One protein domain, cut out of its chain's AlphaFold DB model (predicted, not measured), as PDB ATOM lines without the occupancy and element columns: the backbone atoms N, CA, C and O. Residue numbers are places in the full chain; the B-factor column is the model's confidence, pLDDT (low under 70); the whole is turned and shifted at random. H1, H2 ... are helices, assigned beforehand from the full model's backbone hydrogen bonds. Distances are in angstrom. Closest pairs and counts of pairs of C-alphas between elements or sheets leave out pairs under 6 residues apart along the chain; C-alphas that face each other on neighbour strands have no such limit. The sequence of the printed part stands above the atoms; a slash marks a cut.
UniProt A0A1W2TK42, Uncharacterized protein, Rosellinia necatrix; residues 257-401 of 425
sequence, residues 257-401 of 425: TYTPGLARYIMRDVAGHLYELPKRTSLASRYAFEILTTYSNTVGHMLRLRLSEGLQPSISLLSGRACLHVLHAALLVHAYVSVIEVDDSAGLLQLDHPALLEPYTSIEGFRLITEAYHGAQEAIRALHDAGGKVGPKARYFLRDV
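AT A GLANCE: This is residues 257 to 401 of the 425 residues of an uncharacterized protein of Rosellinia necatrix (UniProt A0A1W2TK42). H4, the longest helix, H1 and H2 pack round H3, which runs lengthwise through the core; H4 lies away from H1, and short H5 also packs on H3. The printed part has 145 residues with five named helices, H1 to H5 in chain order, which hold 84 of them, and no named strand; its class is all helix, and it is compact, with a radius of gyration of the C-alphas of 14.6 A, spanning 46 by 28 by 26 A.

IN THESE COORDINATES: Find C-alpha 363 at (-16.406, 287.573, -6.174); from there H4 runs 33.0 A to residue 385. H3, residues 315 to 336, is 31.6 A long; H2, residues 286 to 304, 26.6 A; H1, residues 260 to 275, 22.0 A. H5, residues 392 to 395, ends at (-42.171, 278.583, -11.182).

HOW THE PARTS SIT: The hub, H3, forms a hairpin with H4; their closest C-alphas, His 325 and Ala 376, are 4.7 A apart. H1, H2 and H3 form an up-and-down bundle, each running against the one before. H5 touches H3, closest C-alphas Ala 394 and Cys 323, 5.1 A. H1 to H4 have every O i to N i+4 pair within hydrogen-bond range; H5 is too short.

THE WHOLE: Uncut, with a long H3 to H4 link; pLDDT is under 70 at residues 309 to 312, 352 to 359, 361 and 400 to 401.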
ATOM      1  N   THR A 257     -42.481 304.395  -4.718       92.19
ATOM      2  CA  THR A 257     -43.596 303.712  -4.066       92.19
ATOM      3  C   THR A 257     -43.977 302.463  -4.844       92.19
ATOM      4  O   THR A 257     -44.274 302.500  -6.040       92.19
ATOM      5  N   TYR A 258     -43.978 301.329  -4.151       91.44
ATOM      6  CA  TYR A 258     -44.346 300.045  -4.717       91.44
ATOM      7  C   TYR A 258     -45.835 300.026  -5.057       91.44
ATOM      8  O   TYR A 258     -46.678 300.239  -4.188       91.44
ATOM      9  N   THR A 259     -46.174 299.637  -6.289       91.62
ATOM     10  CA  THR A 259     -47.548 299.255  -6.637       91.62
ATOM     11  C   THR A 259     -47.594 297.873  -7.297       91.62
ATOM     12  O   THR A 259     -46.747 297.556  -8.142       91.62
ATOM     13  N   PRO A 260     -48.621 297.045  -7.010       91.50
ATOM     14  CA  PRO A 260     -48.829 295.772  -7.707       91.50
ATOM     15  C   PRO A 260     -49.046 295.917  -9.223       91.50
ATOM     16  O   PRO A 260     -48.893 294.950  -9.969       91.50
ATOM     17  N   GLY A 261     -49.443 297.100  -9.703       92.81
ATOM     18  CA  GLY A 261     -49.538 297.406 -11.132       92.81
ATOM     19  C   GLY A 261     -48.161 297.485 -11.793       92.81
ATOM     20  O   GLY A 261     -47.893 296.737 -12.736       92.81
ATOM     21  N   LEU A 262     -47.270 298.317 -11.245       92.94
ATOM     22  CA  LEU A 262     -45.907 298.495 -11.753       92.94
ATOM     23  C   LEU A 262     -45.066 297.220 -11.604       92.94
ATOM     24  O   LEU A 262     -44.360 296.834 -12.534       92.94
ATOM     25  N   ALA A 263     -45.243 296.488 -10.499       93.25
ATOM     26  CA  ALA A 263     -44.658 295.161 -10.319       93.25
ATOM     27  C   ALA A 263     -45.090 294.181 -11.426       93.25
ATOM     28  O   ALA A 263     -44.250 293.507 -12.017       93.25
ATOM     29  N   ARG A 264     -46.384 294.108 -11.769       93.81
ATOM     30  CA  ARG A 264     -46.861 293.224 -12.852       93.81
ATOM     31  C   ARG A 264     -46.351 293.631 -14.232       93.81
ATOM     32  O   ARG A 264     -46.130 292.741 -15.053       93.81
ATOM     33  N   TYR A 265     -46.152 294.927 -14.474       93.94
ATOM     34  CA  TYR A 265     -45.528 295.428 -15.697       93.94
ATOM     35  C   TYR A 265     -44.086 294.915 -15.818       93.94
ATOM     36  O   TYR A 265     -43.786 294.177 -16.755       93.94
ATOM     37  N   ILE A 266     -43.222 295.196 -14.832       93.69
ATOM     38  CA  ILE A 266     -41.813 294.778 -14.902       93.69
ATOM     39  C   ILE A 266     -41.663 293.249 -14.889       93.69
ATOM     40  O   ILE A 266     -40.866 292.716 -15.650       93.69
ATOM     41  N   MET A 267     -42.485 292.517 -14.121       94.88
ATOM     42  CA  MET A 267     -42.480 291.046 -14.124       94.88
ATOM     43  C   MET A 267     -42.849 290.450 -15.487       94.88
ATOM     44  O   MET A 267     -42.389 289.361 -15.815       94.88
ATOM     45  N   ARG A 268     -43.710 291.110 -16.276       93.38
ATOM     46  CA  ARG A 268     -44.042 290.658 -17.635       93.38
ATOM     47  C   ARG A 268     -42.855 290.866 -18.570       93.38
ATOM     48  O   ARG A 268     -42.497 289.925 -19.267       93.38
ATOM     49  N   ASP A 269     -42.279 292.063 -18.566       91.38
ATOM     50  CA  ASP A 269     -41.219 292.438 -19.506       91.38
ATOM     51  C   ASP A 269     -39.919 291.671 -19.210       91.38
ATOM     52  O   ASP A 269     -39.312 291.121 -20.122       91.38
ATOM     53  N   VAL A 270     -39.550 291.535 -17.930       94.31
ATOM     54  CA  VAL A 270     -38.389 290.738 -17.490       94.31
ATOM     55  C   VAL A 270     -38.567 289.254 -17.798       94.31
ATOM     56  O   VAL A 270     -37.643 288.639 -18.320       94.31
ATOM     57  N   ALA A 271     -39.731 288.666 -17.499       93.75
ATOM     58  CA  ALA A 271     -39.962 287.255 -17.810       93.75
ATOM     59  C   ALA A 271     -39.919 287.009 -19.325       93.75
ATOM     60  O   ALA A 271     -39.299 286.043 -19.748       93.75
ATOM     61  N   GLY A 272     -40.501 287.912 -20.126       92.06
ATOM     62  CA  GLY A 272     -40.403 287.874 -21.588       92.06
ATOM     63  C   GLY A 272     -38.956 287.862 -22.075       92.06
ATOM     64  O   GLY A 272     -38.594 286.987 -22.848       92.06
ATOM     65  N   HIS A 273     -38.114 288.759 -21.552       92.06
ATOM     66  CA  HIS A 273     -36.690 288.771 -21.883       92.06
ATOM     67  C   HIS A 273     -35.978 287.470 -21.472       92.06
ATOM     68  O   HIS A 273     -35.246 286.907 -22.275       92.06
ATOM     69  N   LEU A 274     -36.217 286.957 -20.256       93.44
ATOM     70  CA  LEU A 274     -35.604 285.707 -19.782       93.44
ATOM     71  C   LEU A 274     -36.017 284.476 -20.612       93.44
ATOM     72  O   LEU A 274     -35.193 283.576 -20.773       93.44
ATOM     73  N   TYR A 275     -37.242 284.441 -21.153       93.00
ATOM     74  CA  TYR A 275     -37.705 283.380 -22.063       93.00
ATOM     75  C   TYR A 275     -37.014 283.407 -23.437       93.00
ATOM     76  O   TYR A 275     -37.085 282.425 -24.160       93.00
ATOM     77  N   GLU A 276     -36.368 284.514 -23.816       90.94
ATOM     78  CA  GLU A 276     -35.640 284.654 -25.088       90.94
ATOM     79  C   GLU A 276     -34.123 284.406 -24.937       90.94
ATOM     80  O   GLU A 276     -33.378 284.496 -25.918       90.94
ATOM     81  N   LEU A 277     -33.635 284.113 -23.724       90.56
ATOM     82  CA  LEU A 277     -32.211 283.888 -23.465       90.56
ATOM     83  C   LEU A 277     -31.818 282.421 -23.714       90.56
ATOM     84  O   LEU A 277     -32.292 281.537 -22.998       90.56
ATOM     85  N   PRO A 278     -30.906 282.147 -24.665       87.94
ATOM     86  CA  PRO A 278     -30.452 280.791 -24.950       87.94
ATOM     87  C   PRO A 278     -29.457 280.293 -23.894       87.94
ATOM     88  O   PRO A 278     -28.834 281.085 -23.172       87.94
ATOM     89  N   LYS A 279     -29.198 278.980 -23.898       90.25
ATOM     90  CA  LYS A 279     -28.012 278.420 -23.239       90.25
ATOM     91  C   LYS A 279     -26.728 279.064 -23.768       90.25
ATOM     92  O   LYS A 279     -26.638 279.481 -24.926       90.25
ATOM     93  N   ARG A 280     -25.692 279.108 -22.933       88.69
ATOM     94  CA  ARG A 280     -24.399 279.720 -23.273       88.69
ATOM     95  C   ARG A 280     -23.252 279.035 -22.550       88.69
ATOM     96  O   ARG A 280     -23.342 278.740 -21.368       88.69
ATOM     97  N   THR A 281     -22.147 278.834 -23.258       87.06
ATOM     98  CA  THR A 281     -20.887 278.278 -22.729       87.06
ATOM     99  C   THR A 281     -19.819 279.358 -22.527       87.06
ATOM    100  O   THR A 281     -18.629 279.068 -22.424       87.06
ATOM    101  N   SER A 282     -20.233 280.626 -22.535       85.88
ATOM    102  CA  SER A 282     -19.367 281.789 -22.393       85.88
ATOM    103  C   SER A 282     -20.102 282.967 -21.746       85.88
ATOM    104  O   SER A 282     -21.332 282.988 -21.599       85.88
ATOM    105  N   LEU A 283     -19.315 283.969 -21.341       86.38
ATOM    106  CA  LEU A 283     -19.820 285.209 -20.759       86.38
ATOM    107  C   LEU A 283     -20.843 285.887 -21.671       86.38
ATOM    108  O   LEU A 283     -20.691 285.911 -22.895       86.38
ATOM    109  N   ALA A 284     -21.856 286.495 -21.053       87.81
ATOM    110  CA  ALA A 284     -22.784 287.367 -21.751       87.81
ATOM    111  C   ALA A 284     -22.005 288.423 -22.554       87.81
ATOM    112  O   ALA A 284     -21.063 289.044 -22.052       87.81
ATOM    113  N   SER A 285     -22.403 288.647 -23.812       90.25
ATOM    114  CA  SER A 285     -21.843 289.752 -24.593       90.25
ATOM    115  C   SER A 285     -22.054 291.069 -23.841       90.25
ATOM    116  O   SER A 285     -23.052 291.220 -23.137       90.25
ATOM    117  N   ARG A 286     -21.163 292.054 -24.020       90.38
ATOM    118  CA  ARG A 286     -21.281 293.360 -23.346       90.38
ATOM    119  C   ARG A 286     -22.690 293.963 -23.457       90.38
ATOM    120  O   ARG A 286     -23.209 294.488 -22.482       90.38
ATOM    121  N   TYR A 287     -23.313 293.848 -24.630       89.38
ATOM    122  CA  TYR A 287     -24.670 294.332 -24.870       89.38
ATOM    123  C   TYR A 287     -25.725 293.581 -24.040       89.38
ATOM    124  O   TYR A 287     -26.559 294.214 -23.399       89.38
ATOM    125  N   ALA A 288     -25.655 292.246 -23.998       90.12
ATOM    126  CA  ALA A 288     -26.546 291.436 -23.167       90.12
ATOM    127  C   ALA A 288     -26.334 291.725 -21.671       90.12
ATOM    128  O   ALA A 288     -27.302 291.931 -20.947       90.12
ATOM    129  N   PHE A 289     -25.081 291.833 -21.219       91.50
ATOM    130  CA  PHE A 289     -24.741 292.183 -19.839       91.50
ATOM    131  C   PHE A 289     -25.311 293.551 -19.421       91.50
ATOM    132  O   PHE A 289     -25.892 293.672 -18.342       91.50
ATOM    133  N   GLU A 290     -25.214 294.575 -20.280       91.06
ATOM    134  CA  GLU A 290     -25.811 295.898 -20.032       91.06
ATOM    135  C   GLU A 290     -27.353 295.838 -19.917       91.06
ATOM    136  O   GLU A 290     -27.929 296.557 -19.098       91.06
ATOM    137  N   ILE A 291     -28.037 294.970 -20.674       91.06
ATOM    138  CA  ILE A 291     -29.498 294.768 -20.562       91.06
ATOM    139  C   ILE A 291     -29.857 294.017 -19.274       91.06
ATOM    140  O   ILE A 291     -30.697 294.483 -18.502       91.06
ATOM    141  N   LEU A 292     -29.191 292.892 -19.007       93.88
ATOM    142  CA  LEU A 292     -29.430 292.039 -17.841       93.88
ATOM    143  C   LEU A 292     -29.232 292.801 -16.528       93.88
ATOM    144  O   LEU A 292     -30.095 292.764 -15.652       93.88
ATOM    145  N   THR A 293     -28.142 293.564 -16.416       93.44
ATOM    146  CA  THR A 293     -27.888 294.426 -15.252       93.44
ATOM    147  C   THR A 293     -28.891 295.577 -15.148       93.44
ATOM    148  O   THR A 293     -29.340 295.883 -14.045       93.44
ATOM    149  N   THR A 294     -29.332 296.170 -16.264       93.75
ATOM    150  CA  THR A 294     -30.398 297.195 -16.263       93.75
ATOM    151  C   THR A 294     -31.716 296.640 -15.711       93.75
ATOM    152  O   THR A 294     -32.347 297.269 -14.850       93.75
ATOM    153  N   TYR A 295     -32.127 295.451 -16.157       95.44
ATOM    154  CA  TYR A 295     -33.302 294.770 -15.620       95.44
ATOM    155  C   TYR A 295     -33.112 294.387 -14.151       95.44
ATOM    156  O   TYR A 295     -33.997 294.663 -13.342       95.44
ATOM    157  N   SER A 296     -31.954 293.832 -13.781       95.88
ATOM    158  CA  SER A 296     -31.661 293.427 -12.401       95.88
ATOM    159  C   SER A 296     -31.742 294.613 -11.446       95.88
ATOM    160  O   SER A 296     -32.437 294.542 -10.437       95.88
ATOM    161  N   ASN A 297     -31.133 295.743 -11.811       95.56
ATOM    162  CA  ASN A 297     -31.188 296.980 -11.035       95.56
ATOM    163  C   ASN A 297     -32.626 297.497 -10.873       95.56
ATOM    164  O   ASN A 297     -32.988 297.969  -9.799       95.56
ATOM    165  N   THR A 298     -33.470 297.360 -11.900       96.06
ATOM    166  CA  THR A 298     -34.886 297.769 -11.845       96.06
ATOM    167  C   THR A 298     -35.728 296.837 -10.977       96.06
ATOM    168  O   THR A 298     -36.571 297.303 -10.212       96.06
ATOM    169  N   VAL A 299     -35.496 295.524 -11.037       97.00
ATOM    170  CA  VAL A 299     -36.179 294.555 -10.164       97.00
ATOM    171  C   VAL A 299     -35.723 294.729  -8.711       97.00
ATOM    172  O   VAL A 299     -36.565 294.816  -7.820       97.00
ATOM    173  N   GLY A 300     -34.419 294.878  -8.465       96.12
ATOM    174  CA  GLY A 300     -33.861 295.183  -7.144       96.12
ATOM    175  C   GLY A 300     -34.356 296.521  -6.580       96.12
ATOM    176  O   GLY A 300     -34.653 296.619  -5.392       96.12
ATOM    177  N   HIS A 301     -34.535 297.539  -7.429       95.25
ATOM    178  CA  HIS A 301     -35.214 298.788  -7.071       95.25
ATOM    179  C   HIS A 301     -36.656 298.538  -6.625       95.25
ATOM    180  O   HIS A 301     -36.998 298.861  -5.492       95.25
ATOM    181  N   MET A 302     -37.463 297.867  -7.454       95.31
ATOM    182  CA  MET A 302     -38.855 297.508  -7.145       95.31
ATOM    183  C   MET A 302     -39.004 296.697  -5.849       95.31
ATOM    184  O   MET A 302     -39.994 296.859  -5.137       95.31
ATOM    185  N   LEU A 303     -38.027 295.852  -5.510       94.88
ATOM    186  CA  LEU A 303     -37.997 295.111  -4.247       94.88
ATOM    187  C   LEU A 303     -37.708 296.009  -3.031       94.88
ATOM    188  O   LEU A 303     -38.252 295.739  -1.956       94.88
ATOM    189  N   ARG A 304     -36.914 297.076  -3.188       94.25
ATOM    190  CA  ARG A 304     -36.591 298.056  -2.130       94.25
ATOM    191  C   ARG A 304     -37.642 299.157  -1.946       94.25
ATOM    192  O   ARG A 304     -37.575 299.874  -0.951       94.25
ATOM    193  N   LEU A 305     -38.592 299.307  -2.872       92.12
ATOM    194  CA  LEU A 305     -39.629 300.336  -2.768       92.12
ATOM    195  C   LEU A 305     -40.521 300.152  -1.539       92.12
ATOM    196  O   LEU A 305     -40.894 299.032  -1.176       92.12
ATOM    197  N   ARG A 306     -40.912 301.282  -0.942       88.12
ATOM    198  CA  ARG A 306     -41.853 301.317   0.182       88.12
ATOM    199  C   ARG A 306     -43.234 300.878  -0.294       88.12
ATOM    200  O   ARG A 306     -43.674 301.282  -1.369       88.12
ATOM    201  N   LEU A 307     -43.925 300.066   0.501       84.44
ATOM    202  CA  LEU A 307     -45.340 299.778   0.268       84.44
ATOM    203  C   LEU A 307     -46.154 301.057   0.501       84.44
ATOM    204  O   LEU A 307     -45.864 301.797   1.440       84.44
ATOM    205  N   SER A 308     -47.164 301.309  -0.335       76.31
ATOM    206  CA  SER A 308     -48.130 302.386  -0.092       76.31
ATOM    207  C   SER A 308     -48.815 302.207   1.266       76.31
ATOM    208  O   SER A 308     -49.104 301.079   1.677       76.31
ATOM    209  N   GLU A 309     -49.120 303.313   1.942       67.19
ATOM    210  CA  GLU A 309     -49.875 303.286   3.196       67.19
ATOM    211  C   GLU A 309     -51.223 302.565   3.009       67.19
ATOM    212  O   GLU A 309     -51.886 302.690   1.979       67.19
ATOM    213  N   GLY A 310     -51.598 301.739   3.989       63.81
ATOM    214  CA  GLY A 310     -52.795 300.892   3.927       63.81
ATOM    215  C   GLY A 310     -52.651 299.584   3.130       63.81
ATOM    216  O   GLY A 310     -53.548 298.741   3.202       63.81
ATOM    217  N   LEU A 311     -51.539 299.346   2.421       67.44
ATOM    218  CA  LEU A 311     -51.320 298.096   1.683       67.44
ATOM    219  C   LEU A 311     -50.913 296.943   2.626       67.44
ATOM    220  O   LEU A 311     -49.735 296.618   2.772       67.44
ATOM    221  N   GLN A 312     -51.901 296.310   3.263       69.88
ATOM    222  CA  GLN A 312     -51.684 295.128   4.107       69.88
ATOM    223  C   GLN A 312     -51.046 293.964   3.313       69.88
ATOM    224  O   GLN A 312     -51.349 293.798   2.122       69.88
ATOM    225  N   PRO A 313     -50.189 293.131   3.941       72.75
ATOM    226  CA  PRO A 313     -49.516 292.019   3.278       72.75
ATOM    227  C   PRO A 313     -50.495 290.895   2.923       72.75
ATOM    228  O   PRO A 313     -50.701 289.938   3.663       72.75
ATOM    229  N   SER A 314     -51.104 291.014   1.747       86.12
ATOM    230  CA  SER A 314     -51.950 289.980   1.161       86.12
ATOM    231  C   SER A 314     -51.120 288.898   0.464       86.12
ATOM    232  O   SER A 314     -50.007 289.142  -0.014       86.12
ATOM    233  N   ILE A 315     -51.707 287.710   0.297       87.69
ATOM    234  CA  ILE A 315     -51.109 286.609  -0.479       87.69
ATOM    235  C   ILE A 315     -50.744 287.064  -1.907       87.69
ATOM    236  O   ILE A 315     -49.728 286.634  -2.451       87.69
ATOM    237  N   SER A 316     -51.516 287.977  -2.517       88.00
ATOM    238  CA  SER A 316     -51.202 288.502  -3.855       88.00
ATOM    239  C   SER A 316     -49.973 289.421  -3.858       88.00
ATOM    240  O   SER A 316     -49.174 289.358  -4.796       88.00
ATOM    241  N   LEU A 317     -49.771 290.218  -2.802       89.88
ATOM    242  CA  LEU A 317     -48.573 291.039  -2.627       89.88
ATOM    243  C   LEU A 317     -47.332 290.162  -2.428       89.88
ATOM    244  O   LEU A 317     -46.338 290.345  -3.135       89.88
ATOM    245  N   LEU A 318     -47.414 289.187  -1.518       91.38
ATOM    246  CA  LEU A 318     -46.341 288.223  -1.261       91.38
ATOM    247  C   LEU A 318     -46.003 287.428  -2.531       91.38
ATOM    248  O   LEU A 318     -44.832 287.309  -2.884       91.38
ATOM    249  N   SER A 319     -47.010 286.986  -3.292       92.75
ATOM    250  CA  SER A 319     -46.801 286.289  -4.567       92.75
ATOM    251  C   SER A 319     -46.131 287.173  -5.619       92.75
ATOM    252  O   SER A 319     -45.339 286.664  -6.415       92.75
ATOM    253  N   GLY A 320     -46.443 288.471  -5.653       92.38
ATOM    254  CA  GLY A 320     -45.781 289.431  -6.536       92.38
ATOM    255  C   GLY A 320     -44.315 289.638  -6.157       92.38
ATOM    256  O   GLY A 320     -43.442 289.578  -7.021       92.38
ATOM    257  N   ARG A 321     -44.025 289.809  -4.861       93.06
ATOM    258  CA  ARG A 321     -42.654 289.988  -4.361       93.06
ATOM    259  C   ARG A 321     -41.802 288.731  -4.528       93.06
ATOM    260  O   ARG A 321     -40.699 288.840  -5.052       93.06
ATOM    261  N   ALA A 322     -42.314 287.546  -4.192       94.75
ATOM    262  CA  ALA A 322     -41.614 286.281  -4.427       94.75
ATOM    263  C   ALA A 322     -41.269 286.089  -5.915       94.75
ATOM    264  O   ALA A 322     -40.149 285.711  -6.249       94.75
ATOM    265  N   CYS A 323     -42.191 286.436  -6.821       95.94
ATOM    266  CA  CYS A 323     -41.930 286.411  -8.260       95.94
ATOM    267  C   CYS A 323     -40.822 287.400  -8.671       95.94
ATOM    268  O   CYS A 323     -39.926 287.021  -9.419       95.94
ATOM    269  N   LEU A 324     -40.814 288.628  -8.138       96.69
ATOM    270  CA  LEU A 324     -39.722 289.585  -8.365       96.69
ATOM    271  C   LEU A 324     -38.365 289.064  -7.857       96.69
ATOM    272  O   LEU A 324     -37.382 289.189  -8.580       96.69
ATOM    273  N   HIS A 325     -38.292 288.443  -6.673       96.75
ATOM    274  CA  HIS A 325     -37.038 287.860  -6.168       96.75
ATOM    275  C   HIS A 325     -36.518 286.719  -7.063       96.75
ATOM    276  O   HIS A 325     -35.332 286.692  -7.384       96.75
ATOM    277  N   VAL A 326     -37.397 285.823  -7.529       95.94
ATOM    278  CA  VAL A 326     -37.035 284.743  -8.469       95.94
ATOM    279  C   VAL A 326     -36.493 285.309  -9.785       95.94
ATOM    280  O   VAL A 326     -35.436 284.890 -10.252       95.94
ATOM    281  N   LEU A 327     -37.166 286.312 -10.361       96.44
ATOM    282  CA  LEU A 327     -36.701 286.975 -11.583       96.44
ATOM    283  C   LEU A 327     -35.366 287.712 -11.372       96.44
ATOM    284  O   LEU A 327     -34.522 287.704 -12.264       96.44
ATOM    285  N   HIS A 328     -35.146 288.313 -10.198       96.88
ATOM    286  CA  HIS A 328     -33.882 288.966  -9.843       96.88
ATOM    287  C   HIS A 328     -32.714 287.970  -9.812       96.88
ATOM    288  O   HIS A 328     -31.680 288.221 -10.428       96.88
ATOM    289  N   ALA A 329     -32.896 286.817  -9.162       94.31
ATOM    290  CA  ALA A 329     -31.895 285.752  -9.137       94.31
ATOM    291  C   ALA A 329     -31.584 285.227 -10.552       94.31
ATOM    292  O   ALA A 329     -30.415 285.122 -10.920       94.31
ATOM    293  N   ALA A 330     -32.610 284.981 -11.378       94.19
ATOM    294  CA  ALA A 330     -32.432 284.530 -12.762       94.19
ATOM    295  C   ALA A 330     -31.651 285.542 -13.627       94.19
ATOM    296  O   ALA A 330     -30.744 285.153 -14.366       94.19
ATOM    297  N   LEU A 331     -31.949 286.841 -13.501       95.38
ATOM    298  CA  LEU A 331     -31.216 287.912 -14.188       95.38
ATOM    299  C   LEU A 331     -29.740 287.974 -13.772       95.38
ATOM    300  O   LEU A 331     -28.871 288.124 -14.631       95.38
ATOM    301  N   LEU A 332     -29.443 287.841 -12.475       93.50
ATOM    302  CA  LEU A 332     -28.070 287.869 -11.965       93.50
ATOM    303  C   LEU A 332     -27.266 286.639 -12.401       93.50
ATOM    304  O   LEU A 332     -26.107 286.788 -12.788       93.50
ATOM    305  N   VAL A 333     -27.880 285.452 -12.429       91.56
ATOM    306  CA  VAL A 333     -27.271 284.239 -13.003       91.56
ATOM    307  C   VAL A 333     -26.921 284.458 -14.478       91.56
ATOM    308  O   VAL A 333     -25.788 284.201 -14.897       91.56
ATOM    309  N   HIS A 334     -27.846 285.022 -15.260       91.81
ATOM    310  CA  HIS A 334     -27.586 285.383 -16.658       91.81
ATOM    311  C   HIS A 334     -26.517 286.468 -16.836       91.81
ATOM    312  O   HIS A 334     -25.819 286.453 -17.849       91.81
ATOM    313  N   ALA A 335     -26.345 287.374 -15.874       91.50
ATOM    314  CA  ALA A 335     -25.320 288.413 -15.929       91.50
ATOM    315  C   ALA A 335     -23.909 287.904 -15.561       91.50
ATOM    316  O   ALA A 335     -22.951 288.254 -16.250       91.50
ATOM    317  N   TYR A 336     -23.766 287.100 -14.499       89.88
ATOM    318  CA  TYR A 336     -22.464 286.864 -13.846       89.88
ATOM    319  C   TYR A 336     -21.931 285.420 -13.876       89.88
ATOM    320  O   TYR A 336     -20.757 285.211 -13.572       89.88
ATOM    321  N   VAL A 337     -22.733 284.417 -14.248       87.50
ATOM    322  CA  VAL A 337     -22.230 283.042 -14.475       87.50
ATOM    323  C   VAL A 337     -21.674 282.936 -15.900       87.50
ATOM    324  O   VAL A 337     -22.169 283.624 -16.793       87.50
ATOM    325  N   SER A 338     -20.657 282.110 -16.169       84.31
ATOM    326  CA  SER A 338     -20.123 281.932 -17.534       84.31
ATOM    327  C   SER A 338     -20.756 280.791 -18.335       84.31
ATOM    328  O   SER A 338     -20.771 280.869 -19.561       84.31
ATOM    329  N   VAL A 339     -21.327 279.784 -17.671       85.94
ATOM    330  CA  VAL A 339     -21.996 278.640 -18.307       85.94
ATOM    331  C   VAL A 339     -23.442 278.541 -17.826       85.94
ATOM    332  O   VAL A 339     -23.707 278.541 -16.628       85.94
ATOM    333  N   ILE A 340     -24.380 278.455 -18.765       87.19
ATOM    334  CA  ILE A 340     -25.791 278.139 -18.531       87.19
ATOM    335  C   ILE A 340     -26.170 277.048 -19.522       87.19
ATOM    336  O   ILE A 340     -26.052 277.241 -20.731       87.19
ATOM    337  N   GLU A 341     -26.613 275.908 -18.999       85.25
ATOM    338  CA  GLU A 341     -26.894 274.693 -19.775       85.25
ATOM    339  C   GLU A 341     -28.364 274.569 -20.207       85.25
ATOM    340  O   GLU A 341     -28.690 273.735 -21.050       85.25
ATOM    341  N   VAL A 342     -29.245 275.406 -19.647       83.69
ATOM    342  CA  VAL A 342     -30.682 275.426 -19.949       83.69
ATOM    343  C   VAL A 342     -31.012 276.465 -21.020       83.69
ATOM    344  O   VAL A 342     -30.509 277.587 -20.984       83.69
ATOM    345  N   ASP A 343     -31.874 276.086 -21.960       83.00
ATOM    346  CA  ASP A 343     -32.485 277.012 -22.915       83.00
ATOM    347  C   ASP A 343     -33.703 277.715 -22.282       83.00
ATOM    348  O   ASP A 343     -34.303 277.213 -21.325       83.00
ATOM    349  N   ASP A 344     -34.024 278.909 -22.784       83.69
ATOM    350  CA  ASP A 344     -35.150 279.774 -22.392       83.69
ATOM    351  C   ASP A 344     -35.240 280.089 -20.878       83.69
ATOM    352  O   ASP A 344     -36.256 280.569 -20.375       83.69
ATOM    353  N   SER A 345     -34.160 279.849 -20.125       88.50
ATOM    354  CA  SER A 345     -34.087 279.908 -18.653       88.50
ATOM    355  C   SER A 345     -34.981 278.904 -17.895       88.50
ATOM    356  O   SER A 345     -35.217 279.084 -16.694       88.50
ATOM    357  N   ALA A 346     -35.477 277.851 -18.549       89.25
ATOM    358  CA  ALA A 346     -36.338 276.851 -17.914       89.25
ATOM    359  C   ALA A 346     -35.596 276.095 -16.796       89.25
ATOM    360  O   ALA A 346     -34.533 275.521 -17.021       89.25
ATOM    361  N   GLY A 347     -36.148 276.085 -15.578       86.19
ATOM    362  CA  GLY A 347     -35.547 275.384 -14.436       86.19
ATOM    363  C   GLY A 347     -34.158 275.891 -14.015       86.19
ATOM    364  O   GLY A 347     -33.401 275.139 -13.403       86.19
ATOM    365  N   LEU A 348     -33.806 277.140 -14.350       87.94
ATOM    366  CA  LEU A 348     -32.481 277.735 -14.121       87.94
ATOM    367  C   LEU A 348     -32.039 277.747 -12.644       87.94
ATOM    368  O   LEU A 348     -30.849 277.636 -12.353       87.94
ATOM    369  N   LEU A 349     -32.977 277.921 -11.712       86.94
ATOM    370  CA  LEU A 349     -32.696 278.147 -10.295       86.94
ATOM    371  C   LEU A 349     -33.012 276.903  -9.457       86.94
ATOM    372  O   LEU A 349     -34.166 276.492  -9.348       86.94
ATOM    373  N   GLN A 350     -31.995 276.360  -8.789       84.25
ATOM    374  CA  GLN A 350     -32.132 275.316  -7.772       84.25
ATOM    375  C   GLN A 350     -31.878 275.931  -6.388       84.25
ATOM    376  O   GLN A 350     -30.736 276.090  -5.967       84.25
ATOM    377  N   LEU A 351     -32.943 276.343  -5.695       75.88
ATOM    378  CA  LEU A 351     -32.830 277.188  -4.494       75.88
ATOM    379  C   LEU A 351     -32.237 276.477  -3.268       75.88
ATOM    380  O   LEU A 351     -31.722 277.146  -2.375       75.88
ATOM    381  N   ASP A 352     -32.273 275.147  -3.234       69.31
ATOM    382  CA  ASP A 352     -31.742 274.347  -2.121       69.31
ATOM    383  C   ASP A 352     -30.245 274.016  -2.276       69.31
ATOM    384  O   ASP A 352     -29.601 273.555  -1.333       69.31
ATOM    385  N   HIS A 353     -29.669 274.314  -3.445       64.88
ATOM    386  CA  HIS A 353     -28.238 274.222  -3.735       64.88
ATOM    387  C   HIS A 353     -27.774 275.503  -4.454       64.88
ATOM    388  O   HIS A 353     -27.661 275.504  -5.684       64.88
ATOM    389  N   PRO A 354     -27.500 276.607  -3.723       58.91
ATOM    390  CA  PRO A 354     -26.772 277.733  -4.303       58.91
ATOM    391  C   PRO A 354     -25.444 277.200  -4.851       58.91
ATOM    392  O   PRO A 354     -24.718 276.501  -4.143       58.91
ATOM    393  N   ALA A 355     -25.191 277.443  -6.139       54.12
ATOM    394  CA  ALA A 355     -24.170 276.708  -6.872       54.12
ATOM    395  C   ALA A 355     -22.781 276.839  -6.222       54.12
ATOM    396  O   ALA A 355     -22.381 277.911  -5.760       54.12
ATOM    397  N   LEU A 356     -22.063 275.711  -6.194       51.75
ATOM    398  CA  LEU A 356     -20.669 275.632  -5.760       51.75
ATOM    399  C   LEU A 356     -19.803 276.634  -6.540       51.75
ATOM    400  O   LEU A 356     -20.175 277.088  -7.618       51.75
ATOM    401  N   LEU A 357     -18.652 276.982  -5.964       53.88
ATOM    402  CA  LEU A 357     -17.820 278.129  -6.334       53.88
ATOM    403  C   LEU A 357     -17.106 278.010  -7.705       53.88
ATOM    404  O   LEU A 357     -15.888 278.096  -7.757       53.88
ATOM    405  N   GLU A 358     -17.840 277.843  -8.806       55.91
ATOM    406  CA  GLU A 358     -17.415 278.059 -10.200       55.91
ATOM    407  C   GLU A 358     -18.630 277.899 -11.150       55.91
ATOM    408  O   GLU A 358     -19.507 277.084 -10.861       55.91
ATOM    409  N   PRO A 359     -18.724 278.612 -12.296       65.44
ATOM    410  CA  PRO A 359     -17.784 279.584 -12.849       65.44
ATOM    411  C   PRO A 359     -18.370 281.014 -12.883       65.44
ATOM    412  O   PRO A 359     -19.021 281.436 -13.846       65.44
ATOM    413  N   TYR A 360     -18.116 281.786 -11.827       70.12
ATOM    414  CA  TYR A 360     -18.528 283.191 -11.705       70.12
ATOM    415  C   TYR A 360     -17.495 284.143 -12.324       70.12
ATOM    416  O   TYR A 360     -16.294 283.901 -12.246       70.12
ATOM    417  N   THR A 361     -17.933 285.277 -12.878       69.69
ATOM    418  CA  THR A 361     -17.023 286.320 -13.401       69.69
ATOM    419  C   THR A 361     -16.183 287.015 -12.332       69.69
ATOM    420  O   THR A 361     -15.153 287.604 -12.650       69.69
ATOM    421  N   SER A 362     -16.675 287.066 -11.093       82.19
ATOM    422  CA  SER A 362     -16.080 287.833  -9.998       82.19
ATOM    423  C   SER A 362     -16.680 287.438  -8.646       82.19
ATOM    424  O   SER A 362     -17.812 286.957  -8.575       82.19
ATOM    425  N   ILE A 363     -15.943 287.727  -7.567       84.31
ATOM    426  CA  ILE A 363     -16.406 287.573  -6.174       84.31
ATOM    427  C   ILE A 363     -17.693 288.378  -5.930       84.31
ATOM    428  O   ILE A 363     -18.620 287.893  -5.291       84.31
ATOM    429  N   GLU A 364     -17.788 289.584  -6.495       85.81
ATOM    430  CA  GLU A 364     -18.989 290.421  -6.385       85.81
ATOM    431  C   GLU A 364     -20.195 289.806  -7.113       85.81
ATOM    432  O   GLU A 364     -21.302 289.814  -6.582       85.81
ATOM    433  N   GLY A 365     -19.993 289.199  -8.289       84.69
ATOM    434  CA  GLY A 365     -21.052 288.468  -8.992       84.69
ATOM    435  C   GLY A 365     -21.558 287.261  -8.193       84.69
ATOM    436  O   GLY A 365     -22.766 287.050  -8.099       84.69
ATOM    437  N   PHE A 366     -20.647 286.517  -7.555       86.44
ATOM    438  CA  PHE A 366     -20.989 285.432  -6.628       86.44
ATOM    439  C   PHE A 366     -21.802 285.932  -5.423       86.44
ATOM    440  O   PHE A 366     -22.849 285.360  -5.110       86.44
ATOM    441  N   ARG A 367     -21.372 287.031  -4.786       88.62
ATOM    442  CA  ARG A 367     -22.073 287.652  -3.651       88.62
ATOM    443  C   ARG A 367     -23.499 288.068  -4.024       88.62
ATOM    444  O   ARG A 367     -24.446 287.649  -3.363       88.62
ATOM    445  N   LEU A 368     -23.659 288.817  -5.118       90.12
ATOM    446  CA  LEU A 368     -24.962 289.297  -5.595       90.12
ATOM    447  C   LEU A 368     -25.919 288.147  -5.940       90.12
ATOM    448  O   LEU A 368     -27.097 288.202  -5.578       90.12
ATOM    449  N   ILE A 369     -25.431 287.095  -6.608       89.19
ATOM    450  CA  ILE A 369     -26.235 285.896  -6.892       89.19
ATOM    451  C   ILE A 369     -26.654 285.214  -5.585       89.19
ATOM    452  O   ILE A 369     -27.833 284.907  -5.421       89.19
ATOM    453  N   THR A 370     -25.729 285.014  -4.644       88.50
ATOM    454  CA  THR A 370     -26.002 284.336  -3.365       88.50
ATOM    455  C   THR A 370     -27.062 285.076  -2.544       88.50
ATOM    456  O   THR A 370     -28.025 284.465  -2.077       88.50
ATOM    457  N   GLU A 371     -26.952 286.403  -2.441       91.12
ATOM    458  CA  GLU A 371     -27.947 287.266  -1.784       91.12
ATOM    459  C   GLU A 371     -29.323 287.187  -2.467       91.12
ATOM    460  O   GLU A 371     -30.356 287.104  -1.796       91.12
ATOM    461  N   ALA A 372     -29.364 287.154  -3.803       92.00
ATOM    462  CA  ALA A 372     -30.612 287.035  -4.551       92.00
ATOM    463  C   ALA A 372     -31.264 285.646  -4.433       92.00
ATOM    464  O   ALA A 372     -32.490 285.569  -4.327       92.00
ATOM    465  N   TYR A 373     -30.473 284.567  -4.402       90.56
ATOM    466  CA  TYR A 373     -30.952 283.208  -4.118       90.56
ATOM    467  C   TYR A 373     -31.578 283.124  -2.727       90.56
ATOM    468  O   TYR A 373     -32.695 282.624  -2.588       90.56
ATOM    469  N   HIS A 374     -30.893 283.658  -1.710       90.44
ATOM    470  CA  HIS A 374     -31.395 283.651  -0.341       90.44
ATOM    471  C   HIS A 374     -32.713 284.430  -0.231       90.44
ATOM    472  O   HIS A 374     -33.716 283.869   0.209       90.44
ATOM    473  N   GLY A 375     -32.768 285.658  -0.763       92.25
ATOM    474  CA  GLY A 375     -33.999 286.454  -0.782       92.25
ATOM    475  C   GLY A 375     -35.149 285.808  -1.571       92.25
ATOM    476  O   GLY A 375     -36.312 285.975  -1.208       92.25
ATOM    477  N   ALA A 376     -34.861 285.034  -2.625       93.56
ATOM    478  CA  ALA A 376     -35.875 284.242  -3.325       93.56
ATOM    479  C   ALA A 376     -36.390 283.075  -2.471       93.56
ATOM    480  O   ALA A 376     -37.603 282.869  -2.396       93.56
ATOM    481  N   GLN A 377     -35.501 282.349  -1.788       92.38
ATOM    482  CA  GLN A 377     -35.873 281.255  -0.890       92.38
ATOM    483  C   GLN A 377     -36.717 281.764   0.293       92.38
ATOM    484  O   GLN A 377     -37.768 281.192   0.588       92.38
ATOM    485  N   GLU A 378     -36.320 282.872   0.925       92.75
ATOM    486  CA  GLU A 378     -37.076 283.521   2.005       92.75
ATOM    487  C   GLU A 378     -38.451 284.016   1.542       92.75
ATOM    488  O   GLU A 378     -39.459 283.722   2.184       92.75
ATOM    489  N   ALA A 379     -38.529 284.709   0.400       93.31
ATOM    490  CA  ALA A 379     -39.800 285.219  -0.114       93.31
ATOM    491  C   ALA A 379     -40.775 284.095  -0.513       93.31
ATOM    492  O   ALA A 379     -41.990 284.258  -0.381       93.31
ATOM    493  N   ILE A 380     -40.265 282.948  -0.977       93.50
ATOM    494  CA  ILE A 380     -41.080 281.757  -1.264       93.50
ATOM    495  C   ILE A 380     -41.561 281.088   0.028       93.50
ATOM    496  O   ILE A 380     -42.736 280.726   0.093       93.50
ATOM    497  N   ARG A 381     -40.708 280.970   1.057       92.44
ATOM    498  CA  ARG A 381     -41.105 280.469   2.387       92.44
ATOM    499  C   ARG A 381     -42.192 281.349   3.004       92.44
ATOM    500  O   ARG A 381     -43.279 280.856   3.267       92.44
ATOM    501  N   ALA A 382     -41.976 282.662   3.079       91.94
ATOM    502  CA  ALA A 382     -42.963 283.606   3.611       91.94
ATOM    503  C   ALA A 382     -44.304 283.577   2.846       91.94
ATOM    504  O   ALA A 382     -45.371 283.711   3.444       91.94
ATOM    505  N   LEU A 383     -44.275 283.372   1.522       94.00
ATOM    506  CA  LEU A 383     -45.486 283.165   0.725       94.00
ATOM    507  C   LEU A 383     -46.192 281.847   1.073       94.00
ATOM    508  O   LEU A 383     -47.418 281.831   1.153       94.00
ATOM    509  N   HIS A 384     -45.441 280.760   1.245       92.31
ATOM    510  CA  HIS A 384     -45.971 279.446   1.609       92.31
ATOM    511  C   HIS A 384     -46.592 279.449   3.012       92.31
ATOM    512  O   HIS A 384     -47.708 278.964   3.188       92.31
ATOM    513  N   ASP A 385     -45.917 280.063   3.983       92.75
ATOM    514  CA  ASP A 385     -46.374 280.166   5.374       92.75
ATOM    515  C   ASP A 385     -47.650 281.020   5.490       92.75
ATOM    516  O   ASP A 385     -48.514 280.755   6.323       92.75
ATOM    517  N   ALA A 386     -47.836 281.980   4.578       91.81
ATOM    518  CA  ALA A 386     -49.086 282.718   4.388       91.81
ATOM    519  C   ALA A 386     -50.178 281.936   3.613       91.81
ATOM    520  O   ALA A 386     -51.171 282.526   3.183       91.81
ATOM    521  N   GLY A 387     -50.005 280.629   3.374       92.19
ATOM    522  CA  GLY A 387     -50.935 279.772   2.620       92.19
ATOM    523  C   GLY A 387     -50.911 279.977   1.098       92.19
ATOM    524  O   GLY A 387     -51.764 279.452   0.376       92.19
ATOM    525  N   GLY A 388     -49.961 280.758   0.589       91.81
ATOM    526  CA  GLY A 388     -49.815 281.091  -0.822       91.81
ATOM    527  C   GLY A 388     -49.003 280.077  -1.628       91.81
ATOM    528  O   GLY A 388     -48.386 279.147  -1.114       91.81
ATOM    529  N   LYS A 389     -48.989 280.271  -2.951       90.75
ATOM    530  CA  LYS A 389     -48.213 279.458  -3.899       90.75
ATOM    531  C   LYS A 389     -47.549 280.357  -4.934       90.75
ATOM    532  O   LYS A 389     -48.170 281.292  -5.433       90.75
ATOM    533  N   VAL A 390     -46.299 280.047  -5.281       87.56
ATOM    534  CA  VAL A 390     -45.537 280.763  -6.317       87.56
ATOM    535  C   VAL A 390     -46.300 280.731  -7.646       87.56
ATOM    536  O   VAL A 390     -46.725 279.666  -8.096       87.56
ATOM    537  N   GLY A 391     -46.472 281.894  -8.276       85.62
ATOM    538  CA  GLY A 391     -47.171 282.011  -9.557       85.62
ATOM    539  C   GLY A 391     -46.450 281.288 -10.709       85.62
ATOM    540  O   GLY A 391     -45.225 281.137 -10.669       85.62
ATOM    541  N   PRO A 392     -47.171 280.884 -11.773       85.12
ATOM    542  CA  PRO A 392     -46.619 280.062 -12.856       85.12
ATOM    543  C   PRO A 392     -45.415 280.708 -13.557       85.12
ATOM    544  O   PRO A 392     -44.462 280.012 -13.887       85.12
ATOM    545  N   LYS A 393     -45.413 282.043 -13.704       84.00
ATOM    546  CA  LYS A 393     -44.292 282.787 -14.303       84.00
ATOM    547  C   LYS A 393     -42.975 282.582 -13.562       84.00
ATOM    548  O   LYS A 393     -41.963 282.380 -14.210       84.00
ATOM    549  N   ALA A 394     -42.991 282.630 -12.231       87.75
ATOM    550  CA  ALA A 394     -41.793 282.418 -11.423       87.75
ATOM    551  C   ALA A 394     -41.416 280.935 -11.351       87.75
ATOM    552  O   ALA A 394     -40.243 280.610 -11.484       87.75
ATOM    553  N   ARG A 395     -42.405 280.037 -11.213       90.00
ATOM    554  CA  ARG A 395     -42.171 278.583 -11.182       90.00
ATOM    555  C   ARG A 395     -41.396 278.065 -12.387       90.00
ATOM    556  O   ARG A 395     -40.574 277.187 -12.207       90.00
ATOM    557  N   TYR A 396     -41.633 278.621 -13.573       90.44
ATOM    558  CA  TYR A 396     -40.908 278.251 -14.790       90.44
ATOM    559  C   TYR A 396     -39.374 278.333 -14.637       90.44
ATOM    560  O   TYR A 396     -38.652 277.501 -15.180       90.44
ATOM    561  N   PHE A 397     -38.869 279.311 -13.876       90.75
ATOM    562  CA  PHE A 397     -37.432 279.502 -13.651       90.75
ATOM    563  C   PHE A 397     -36.875 278.642 -12.506       90.75
ATOM    564  O   PHE A 397     -35.671 278.667 -12.270       90.75
ATOM    565  N   LEU A 398     -37.721 277.904 -11.778       89.25
ATOM    566  CA  LEU A 398     -37.320 277.043 -10.665       89.25
ATOM    567  C   LEU A 398     -37.199 275.595 -11.147       89.25
ATOM    568  O   LEU A 398     -38.115 275.077 -11.784       89.25
ATOM    569  N   ARG A 399     -36.090 274.928 -10.823       83.00
ATOM    570  CA  ARG A 399     -35.931 273.489 -11.063       83.00
ATOM    571  C   ARG A 399     -36.821 272.731 -10.080       83.00
ATOM    572  O   ARG A 399     -36.711 272.987  -8.886       83.00
ATOM    573  N   ASP A 400     -37.705 271.879 -10.602       62.25
ATOM    574  CA  ASP A 400     -38.762 271.120  -9.908       62.25
ATOM    575  C   ASP A 400     -38.795 271.250  -8.376       62.25
ATOM    576  O   ASP A 400     -38.268 270.420  -7.635       62.25
ATOM    577  N   VAL A 401     -39.498 272.281  -7.891       49.16
ATOM    578  CA  VAL A 401     -39.882 272.363  -6.477       49.16
ATOM    579  C   VAL A 401     -40.962 271.313  -6.238       49.16
ATOM    580  O   VAL A 401     -42.153 271.595  -6.400       49.16
TER     581      VAL A 401